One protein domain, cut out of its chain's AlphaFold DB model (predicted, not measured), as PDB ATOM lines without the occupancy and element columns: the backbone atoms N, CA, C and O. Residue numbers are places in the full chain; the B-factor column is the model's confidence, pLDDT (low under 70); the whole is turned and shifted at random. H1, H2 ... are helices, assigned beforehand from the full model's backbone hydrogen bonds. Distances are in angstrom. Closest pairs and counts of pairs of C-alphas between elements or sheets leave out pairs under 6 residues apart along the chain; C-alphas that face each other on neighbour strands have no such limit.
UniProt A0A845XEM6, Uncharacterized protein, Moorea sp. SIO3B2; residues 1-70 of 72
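Overview. This is residues 1 to 70 of the 72 residues of an uncharacterized protein of Moorea sp. SIO3B2 (UniProt A0A845XEM6). This is a long helical hairpin: H2 runs one way, a wide loop of residues 23 to 39 turns the chain round at one end, and the longer H3 folds back beside H2. Short H1 sits just before H2, at the end away from the loop, and packs on H3. The printed part has 70 residues with three named helices, in the order H1, H2, H3, and no named strand; the class is all helix. The whole is only just loose, close to extended, with a radius of gyration of the C-alphas of 16.3 A, and its outline is a rod of 53 by 21 by 16 A.

Arrangement. Start at H1, residues 2 to 5, and go on to H2, residues 7 to 22: the two are close but not clearly touching, and their closest C-alphas, those of Ile 3 and Phe 9, are 6.7 A apart. Look next at H3, residues 40 to 70, which touches H1 with its residues 59 to 66 alone; the closest C-alphas are those of Lys 5 and Phe 63, 5.3 A apart. H2 and H3 form a helical hairpin and run opposite ways at a shallow tilt of 16 degrees. They touch through residues 45 to 59 of H3 alone, with the closest C-alphas, those of Ile 17 and Leu 52, 7.0 A apart. Every O i to N i+4 pair is within hydrogen-bond range in H2, and 24 of 27 are in H3; H1 is too short for such a pair.

Along the chain. Find C-alpha 2 at (147.316, 197.986, 182.637), where H1 begins. H2 starts at C-alpha 7 and is 22.8 A long. H3 runs 44.8 A from C-alpha 40 at (177.346, 180.244, 193.936) to C-alpha 70 at (136.680, 198.984, 193.045).

Size, cuts and confidence. The C-alphas of Asp 30 and Glu 70 are the two farthest apart, at 53.6 A. The printed part has no cut; the link from H1 to H2 is tight and that from H2 to H3 is long. Look for pLDDT under 70 at residue 1, residues 23 to 35 and residues 67 to 70.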
ATOM      1  N   MET A   1     150.441 200.866 184.711       60.03
ATOM      2  CA  MET A   1     150.534 199.937 183.559       60.03
ATOM      3  C   MET A   1     149.371 198.954 183.630       60.03
ATOM      4  O   MET A   1     149.249 198.310 184.665       60.03
ATOM      5  N   PRO A   2     148.518 198.836 182.596       76.38
ATOM      6  CA  PRO A   2     147.316 197.986 182.637       76.38
ATOM      7  C   PRO A   2     147.629 196.504 182.904       76.38
ATOM      8  O   PRO A   2     146.843 195.814 183.538       76.38
ATOM      9  N   ILE A   3     148.822 196.045 182.516       80.69
ATOM     10  CA  ILE A   3     149.322 194.685 182.768       80.69
ATOM     11  C   ILE A   3     149.380 194.324 184.260       80.69
ATOM     12  O   ILE A   3     149.051 193.198 184.617       80.69
ATOM     13  N   LEU A   4     149.712 195.272 185.145       81.56
ATOM     14  CA  LEU A   4     149.813 195.023 186.592       81.56
ATOM     15  C   LEU A   4     148.448 194.818 187.269       81.56
ATOM     16  O   LEU A   4     148.402 194.422 188.429       81.56
ATOM     17  N   LYS A   5     147.343 195.075 186.559       82.12
ATOM     18  CA  LYS A   5     145.979 194.788 187.024       82.12
ATOM     19  C   LYS A   5     145.487 193.399 186.605       82.12
ATOM     20  O   LYS A   5     144.384 193.017 186.967       82.12
ATOM     21  N   SER A   6     146.264 192.648 185.823       88.44
ATOM     22  CA  SER A   6     145.861 191.323 185.351       88.44
ATOM     23  C   SER A   6     146.245 190.237 186.354       88.44
ATOM     24  O   SER A   6     147.425 190.050 186.649       88.44
ATOM     25  N   SER A   7     145.268 189.454 186.815       89.19
ATOM     26  CA  SER A   7     145.518 188.285 187.673       89.19
ATOM     27  C   SER A   7     146.408 187.251 186.980       89.19
ATOM     28  O   SER A   7     147.245 186.619 187.620       89.19
ATOM     29  N   PHE A   8     146.269 187.111 185.657       91.75
ATOM     30  CA  PHE A   8     147.067 186.177 184.862       91.75
ATOM     31  C   PHE A   8     148.549 186.565 184.835       91.75
ATOM     32  O   PHE A   8     149.414 185.696 184.909       91.75
ATOM     33  N   PHE A   9     148.848 187.868 184.787       92.44
ATOM     34  CA  PHE A   9     150.223 188.360 184.853       92.44
ATOM     35  C   PHE A   9     150.893 187.963 186.173       92.44
ATOM     36  O   PHE A   9     151.995 187.420 186.159       92.44
ATOM     37  N   TRP A  10     150.213 188.174 187.304       93.56
ATOM     38  CA  TRP A  10     150.751 187.824 188.620       93.56
ATOM     39  C   TRP A  10     150.886 186.319 188.818       93.56
ATOM     40  O   TRP A  10     151.918 185.864 189.304       93.56
ATOM     41  N   PHE A  11     149.895 185.543 188.375       94.44
ATOM     42  CA  PHE A  11     149.970 184.085 188.395       94.44
ATOM     43  C   PHE A  11     151.179 183.567 187.606       94.44
ATOM     44  O   PHE A  11     151.962 182.766 188.119       94.44
ATOM     45  N   PHE A  12     151.374 184.067 186.383       95.56
ATOM     46  CA  PHE A  12     152.530 183.720 185.563       95.56
ATOM     47  C   PHE A  12     153.846 184.139 186.233       95.56
ATOM     48  O   PHE A  12     154.768 183.332 186.329       95.56
ATOM     49  N   CYS A  13     153.918 185.367 186.755       94.56
ATOM     50  CA  CYS A  13     155.109 185.892 187.416       94.56
ATOM     51  C   CYS A  13     155.518 185.026 188.619       94.56
ATOM     52  O   CYS A  13     156.655 184.558 188.674       94.56
ATOM     53  N   PHE A  14     154.590 184.720 189.531       95.31
ATOM     54  CA  PHE A  14     154.877 183.857 190.682       95.31
ATOM     55  C   PHE A  14     155.219 182.423 190.275       95.31
ATOM     56  O   PHE A  14     156.106 181.823 190.876       95.31
ATOM     57  N   THR A  15     154.582 181.889 189.228       95.50
ATOM     58  CA  THR A  15     154.900 180.550 188.706       95.50
ATOM     59  C   THR A  15     156.329 180.483 188.173       95.50
ATOM     60  O   THR A  15     157.051 179.540 188.479       95.50
ATOM     61  N   VAL A  16     156.776 181.495 187.423       94.25
ATOM     62  CA  VAL A  16     158.157 181.559 186.922       94.25
ATOM     63  C   VAL A  16     159.154 181.630 188.078       94.25
ATOM     64  O   VAL A  16     160.120 180.872 188.088       94.25
ATOM     65  N   ILE A  17     158.908 182.484 189.077       93.38
ATOM     66  CA  ILE A  17     159.769 182.589 190.268       93.38
ATOM     67  C   ILE A  17     159.828 181.253 191.015       93.38
ATOM     68  O   ILE A  17     160.904 180.814 191.420       93.38
ATOM     69  N   PHE A  18     158.683 180.585 191.161       91.38
ATOM     70  CA  PHE A  18     158.599 179.276 191.791       91.38
ATOM     71  C   PHE A  18     159.428 178.232 191.035       91.38
ATOM     72  O   PHE A  18     160.264 177.572 191.644       91.38
ATOM     73  N   LEU A  19     159.269 178.119 189.715       91.88
ATOM     74  CA  LEU A  19     160.036 177.167 188.905       91.88
ATOM     75  C   LEU A  19     161.544 177.445 188.959       91.88
ATOM     76  O   LEU A  19     162.324 176.515 189.143       91.88
ATOM     77  N   LEU A  20     161.954 178.715 188.893       89.56
ATOM     78  CA  LEU A  20     163.358 179.110 189.052       89.56
ATOM     79  C   LEU A  20     163.918 178.723 190.427       89.56
ATOM     80  O   LEU A  20     165.083 178.352 190.542       89.56
ATOM     81  N   SER A  21     163.090 178.752 191.474       87.31
ATOM     82  CA  SER A  21     163.513 178.315 192.809       87.31
ATOM     83  C   SER A  21     163.687 176.796 192.942       87.31
ATOM     84  O   SER A  21     164.422 176.362 193.825       87.31
ATOM     85  N   GLN A  22     163.046 175.995 192.082       82.81
ATOM     86  CA  GLN A  22     163.192 174.531 192.083       82.81
ATOM     87  C   GLN A  22     164.508 174.069 191.441       82.81
ATOM     88  O   GLN A  22     165.056 173.045 191.844       82.81
ATOM     89  N   ASP A  23     165.019 174.816 190.459       68.75
ATOM     90  CA  ASP A  23     166.120 174.375 189.590       68.75
ATOM     91  C   ASP A  23     167.491 174.328 190.298       68.75
ATOM     92  O   ASP A  23     168.429 173.688 189.830       68.75
ATOM     93  N   PHE A  24     167.630 174.955 191.472       62.19
ATOM     94  CA  PHE A  24     168.941 175.227 192.081       62.19
ATOM     95  C   PHE A  24     169.299 174.395 193.318       62.19
ATOM     96  O   PHE A  24     170.058 174.828 194.186       62.19
ATOM     97  N   TRP A  25     168.812 173.160 193.386       63.66
ATOM     98  CA  TRP A  25     169.271 172.161 194.356       63.66
ATOM     99  C   TRP A  25     170.389 171.287 193.765       63.66
ATOM    100  O   TRP A  25     170.323 170.059 193.750       63.66
ATOM    101  N   SER A  26     171.452 171.935 193.271       60.12
ATOM    102  CA  SER A  26     172.673 171.289 192.772       60.12
ATOM    103  C   SER A  26     173.564 170.795 193.925       60.12
ATOM    104  O   SER A  26     174.726 171.180 194.058       60.12
ATOM    105  N   TRP A  27     173.033 169.895 194.760       61.91
ATOM    106  CA  TRP A  27     173.697 169.324 195.946       61.91
ATOM    107  C   TRP A  27     175.061 168.646 195.673       61.91
ATOM    108  O   TRP A  27     175.752 168.270 196.614       61.91
ATOM    109  N   GLN A  28     175.452 168.483 194.403       64.94
ATOM    110  CA  GLN A  28     176.668 167.803 193.940       64.94
ATOM    111  C   GLN A  28     177.676 168.711 193.214       64.94
ATOM    112  O   GLN A  28     178.560 168.201 192.530       64.94
ATOM    113  N   GLN A  29     177.578 170.040 193.315       63.75
ATOM    114  CA  GLN A  29     178.648 170.887 192.780       63.75
ATOM    115  C   GLN A  29     179.887 170.854 193.678       63.75
ATOM    116  O   GLN A  29     179.796 171.113 194.879       63.75
ATOM    117  N   ASP A  30     181.050 170.596 193.070       66.38
ATOM    118  CA  ASP A  30     182.346 170.871 193.686       66.38
ATOM    119  C   ASP A  30     182.335 172.322 194.166       66.38
ATOM    120  O   ASP A  30     182.065 173.240 193.387       66.38
ATOM    121  N   ILE A  31     182.540 172.522 195.470       60.97
ATOM    122  CA  ILE A  31     182.373 173.811 196.141       60.97
ATOM    123  C   ILE A  31     183.471 174.761 195.648       60.97
ATOM    124  O   ILE A  31     184.523 174.929 196.260       60.97
ATOM    125  N   SER A  32     183.232 175.379 194.496       62.41
ATOM    126  CA  SER A  32     183.975 176.530 194.016       62.41
ATOM    127  C   SER A  32     183.549 177.701 194.886       62.41
ATOM    128  O   SER A  32     182.475 178.279 194.717       62.41
ATOM    129  N   PHE A  33     184.363 177.992 195.896       60.78
ATOM    130  CA  PHE A  33     184.181 179.151 196.752       60.78
ATOM    131  C   PHE A  33     184.343 180.422 195.910       60.78
ATOM    132  O   PHE A  33     185.456 180.865 195.631       60.78
ATOM    133  N   SER A  34     183.216 180.988 195.485       65.56
ATOM    134  CA  SER A  34     183.141 182.346 194.947       65.56
ATOM    135  C   SER A  34     183.114 183.353 196.112       65.56
ATOM    136  O   SER A  34     183.359 182.981 197.263       65.56
ATOM    137  N   LEU A  35     182.864 184.634 195.815       64.62
ATOM    138  CA  LEU A  35     182.816 185.774 196.744       64.62
ATOM    139  C   LEU A  35     182.315 185.371 198.153       64.62
ATOM    140  O   LEU A  35     181.319 184.665 198.273       64.62
ATOM    141  N   LEU A  36     182.986 185.816 199.223       75.69
ATOM    142  CA  LEU A  36     182.639 185.498 200.628       75.69
ATOM    143  C   LEU A  36     182.716 184.012 201.042       75.69
ATOM    144  O   LEU A  36     182.214 183.665 202.107       75.69
ATOM    145  N   HIS A  37     183.365 183.139 200.263       74.88
ATOM    146  CA  HIS A  37     183.433 181.697 200.552       74.88
ATOM    147  C   HIS A  37     182.056 181.025 200.625       74.88
ATOM    148  O   HIS A  37     181.869 180.034 201.333       74.88
ATOM    149  N   LEU A  38     181.087 181.546 199.873       76.12
ATOM    150  CA  LEU A  38     179.770 180.939 199.753       76.12
ATOM    151  C   LEU A  38     179.643 180.209 198.412       76.12
ATOM    152  O   LEU A  38     180.156 180.690 197.394       76.12
ATOM    153  N   PRO A  39     178.943 179.061 198.380       79.88
ATOM    154  CA  PRO A  39     178.589 178.419 197.128       79.88
ATOM    155  C   PRO A  39     177.800 179.375 196.209       79.88
ATOM    156  O   PRO A  39     176.920 180.092 196.693       79.88
ATOM    157  N   PRO A  40     178.035 179.363 194.885       78.88
ATOM    158  CA  PRO A  40     177.346 180.244 193.936       78.88
ATOM    159  C   PRO A  40     175.812 180.174 193.997       78.88
ATOM    160  O   PRO A  40     175.136 181.186 193.808       78.88
ATOM    161  N   TRP A  41     175.253 179.004 194.325       80.00
ATOM    162  CA  TRP A  41     173.807 178.809 194.464       80.00
ATOM    163  C   TRP A  41     173.189 179.638 195.601       80.00
ATOM    164  O   TRP A  41     172.020 180.010 195.514       80.00
ATOM    165  N   VAL A  42     173.961 179.996 196.636       83.56
ATOM    166  CA  VAL A  42     173.483 180.849 197.737       83.56
ATOM    167  C   VAL A  42     173.171 182.254 197.224       83.56
ATOM    168  O   VAL A  42     172.136 182.821 197.565       83.56
ATOM    169  N   PHE A  43     174.022 182.810 196.359       85.06
ATOM    170  CA  PHE A  43     173.784 184.123 195.754       85.06
ATOM    171  C   PHE A  43     172.570 184.108 194.829       85.06
ATOM    172  O   PHE A  43     171.768 185.040 194.857       85.06
ATOM    173  N   TYR A  44     172.406 183.032 194.059       86.06
ATOM    174  CA  TYR A  44     171.219 182.821 193.238       86.06
ATOM    175  C   TYR A  44     169.942 182.768 194.091       86.06
ATOM    176  O   TYR A  44     168.964 183.455 193.794       86.06
ATOM    177  N   PHE A  45     169.976 182.030 195.204       87.00
ATOM    178  CA  PHE A  45     168.869 181.962 196.151       87.00
ATOM    179  C   PHE A  45     168.537 183.335 196.748       87.00
ATOM    180  O   PHE A  45     167.379 183.744 196.724       87.00
ATOM    181  N   ILE A  46     169.538 184.081 197.229       89.75
ATOM    182  CA  ILE A  46     169.339 185.436 197.771       89.75
ATOM    183  C   ILE A  46     168.716 186.357 196.714       89.75
ATOM    184  O   ILE A  46     167.765 187.078 197.014       89.75
ATOM    185  N   ALA A  47     169.206 186.311 195.473       91.06
ATOM    186  CA  ALA A  47     168.656 187.105 194.378       91.06
ATOM    187  C   ALA A  47     167.180 186.764 194.107       91.06
ATOM    188  O   ALA A  47     166.361 187.675 193.966       91.06
ATOM    189  N   LEU A  48     166.818 185.476 194.108       92.81
ATOM    190  CA  LEU A  48     165.426 185.038 193.978       92.81
ATOM    191  C   LEU A  48     164.543 185.514 195.138       92.81
ATOM    192  O   LEU A  48     163.412 185.928 194.893       92.81
ATOM    193  N   GLN A  49     165.043 185.509 196.379       93.12
ATOM    194  CA  GLN A  49     164.286 186.019 197.533       93.12
ATOM    195  C   GLN A  49     164.024 187.523 197.426       93.12
ATOM    196  O   GLN A  49     162.909 187.978 197.681       93.12
ATOM    197  N   ILE A  50     165.026 188.298 197.002       95.94
ATOM    198  CA  ILE A  50     164.862 189.738 196.759       95.94
ATOM    199  C   ILE A  50     163.830 189.966 195.652       95.94
ATOM    200  O   ILE A  50     162.924 190.785 195.810       95.94
ATOM    201  N   LEU A  51     163.929 189.221 194.550       95.75
ATOM    202  CA  LEU A  51     162.993 189.318 193.433       95.75
ATOM    203  C   LEU A  51     161.555 188.972 193.860       95.75
ATOM    204  O   LEU A  51     160.623 189.695 193.509       95.75
ATOM    205  N   LEU A  52     161.375 187.923 194.667       95.88
ATOM    206  CA  LEU A  52     160.079 187.547 195.233       95.88
ATOM    207  C   LEU A  52     159.516 188.642 196.149       95.88
ATOM    208  O   LEU A  52     158.346 189.000 196.023       95.88
ATOM    209  N   ALA A  53     160.336 189.208 197.038       96.88
ATOM    210  CA  ALA A  53     159.917 190.285 197.934       96.88
ATOM    211  C   ALA A  53     159.470 191.533 197.155       96.88
ATOM    212  O   ALA A  53     158.427 192.119 197.459       96.88
ATOM    213  N   VAL A  54     160.213 191.907 196.108       96.00
ATOM    214  CA  VAL A  54     159.842 193.013 195.214       96.00
ATOM    215  C   VAL A  54     158.538 192.706 194.475       96.00
ATOM    216  O   VAL A  54     157.657 193.565 194.416       96.00
ATOM    217  N   ALA A  55     158.373 191.487 193.950       94.94
ATOM    218  CA  ALA A  55     157.144 191.072 193.275       94.94
ATOM    219  C   ALA A  55     155.925 191.143 194.211       94.94
ATOM    220  O   ALA A  55     154.882 191.663 193.812       94.94
ATOM    221  N   LEU A  56     156.065 190.704 195.465       95.50
ATOM    222  CA  LEU A  56     155.015 190.806 196.485       95.50
ATOM    223  C   LEU A  56     154.662 192.260 196.810       95.50
ATOM    224  O   LEU A  56     153.482 192.606 196.847       95.50
ATOM    225  N   LEU A  57     155.661 193.124 197.003       94.94
ATOM    226  CA  LEU A  57     155.423 194.545 197.268       94.94
ATOM    227  C   LEU A  57     154.660 195.198 196.109       94.94
ATOM    228  O   LEU A  57     153.672 195.902 196.326       94.94
ATOM    229  N   LEU A  58     155.077 194.931 194.871       92.56
ATOM    230  CA  LEU A  58     154.401 195.459 193.689       92.56
ATOM    231  C   LEU A  58     152.983 194.896 193.536       92.56
ATOM    232  O   LEU A  58     152.091 195.651 193.150       92.56
ATOM    233  N   PHE A  59     152.761 193.621 193.860       93.00
ATOM    234  CA  PHE A  59     151.435 193.001 193.859       93.00
ATOM    235  C   PHE A  59     150.494 193.694 194.847       93.00
ATOM    236  O   PHE A  59     149.390 194.093 194.471       93.00
ATOM    237  N   VAL A  60     150.945 193.909 196.085       92.69
ATOM    238  CA  VAL A  60     150.142 194.575 197.123       92.69
ATOM    239  C   VAL A  60     149.775 195.999 196.698       92.69
ATOM    240  O   VAL A  60     148.600 196.364 196.709       92.69
ATOM    241  N   VAL A  61     150.756 196.783 196.247       90.31
ATOM    242  CA  VAL A  61     150.542 198.199 195.906       90.31
ATOM    243  C   VAL A  61     149.721 198.378 194.624       90.31
ATOM    244  O   VAL A  61     148.896 199.283 194.540       90.31
ATOM    245  N   ASN A  62     149.933 197.549 193.597       86.88
ATOM    246  CA  ASN A  62     149.339 197.798 192.277       86.88
ATOM    247  C   ASN A  62     148.067 196.992 192.017       86.88
ATOM    248  O   ASN A  62     147.160 197.493 191.350       86.88
ATOM    249  N   PHE A  63     147.998 195.754 192.499       86.12
ATOM    250  CA  PHE A  63     146.891 194.847 192.211       86.12
ATOM    251  C   PHE A  63     145.906 194.784 193.379       86.12
ATOM    252  O   PHE A  63     144.716 195.033 193.189       86.12
ATOM    253  N   TRP A  64     146.406 194.533 194.591       82.31
ATOM    254  CA  TRP A  64     145.558 194.343 195.769       82.31
ATOM    255  C   TRP A  64     144.841 195.630 196.201       82.31
ATOM    256  O   TRP A  64     143.619 195.631 196.359       82.31
ATOM    257  N   GLU A  65     145.560 196.753 196.326       75.75
ATOM    258  CA  GLU A  65     144.927 198.041 196.658       75.75
ATOM    259  C   GLU A  65     143.936 198.523 195.590       75.75
ATOM    260  O   GLU A  65     142.932 199.151 195.926       75.75
ATOM    261  N   THR A  66     144.203 198.242 194.309       71.31
ATOM    262  CA  THR A  66     143.292 198.606 193.213       71.31
ATOM    263  C   THR A  66     141.986 197.829 193.322       71.31
ATOM    264  O   THR A  66     140.925 198.444 193.284       71.31
ATOM    265  N   SER A  67     142.053 196.506 193.517       65.75
ATOM    266  CA  SER A  67     140.856 195.669 193.677       65.75
ATOM    267  C   SER A  67     140.014 196.121 194.874       65.75
ATOM    268  O   SER A  67     138.806 196.280 194.756       65.75
ATOM    269  N   SER A  68     140.652 196.437 196.008       69.44
ATOM    270  CA  SER A  68     139.944 196.882 197.218       69.44
ATOM    271  C   SER A  68     139.205 198.222 197.071       69.44
ATOM    272  O   SER A  68     138.343 198.514 197.902       69.44
ATOM    273  N   LYS A  69     139.576 199.069 196.104       64.88
ATOM    274  CA  LYS A  69     138.917 200.363 195.853       64.88
ATOM    275  C   LYS A  69     137.771 200.261 194.851       64.88
ATOM    276  O   LYS A  69     136.954 201.166 194.822       64.88
ATOM    277  N   GLU A  70     137.735 199.208 194.041       61.53
ATOM    278  CA  GLU A  70     136.680 198.984 193.045       61.53
ATOM    279  C   GLU A  70     135.458 198.272 193.656       61.53
ATOM    280  O   GLU A  70     134.341 198.467 193.192       61.53
TER     281      GLU A  70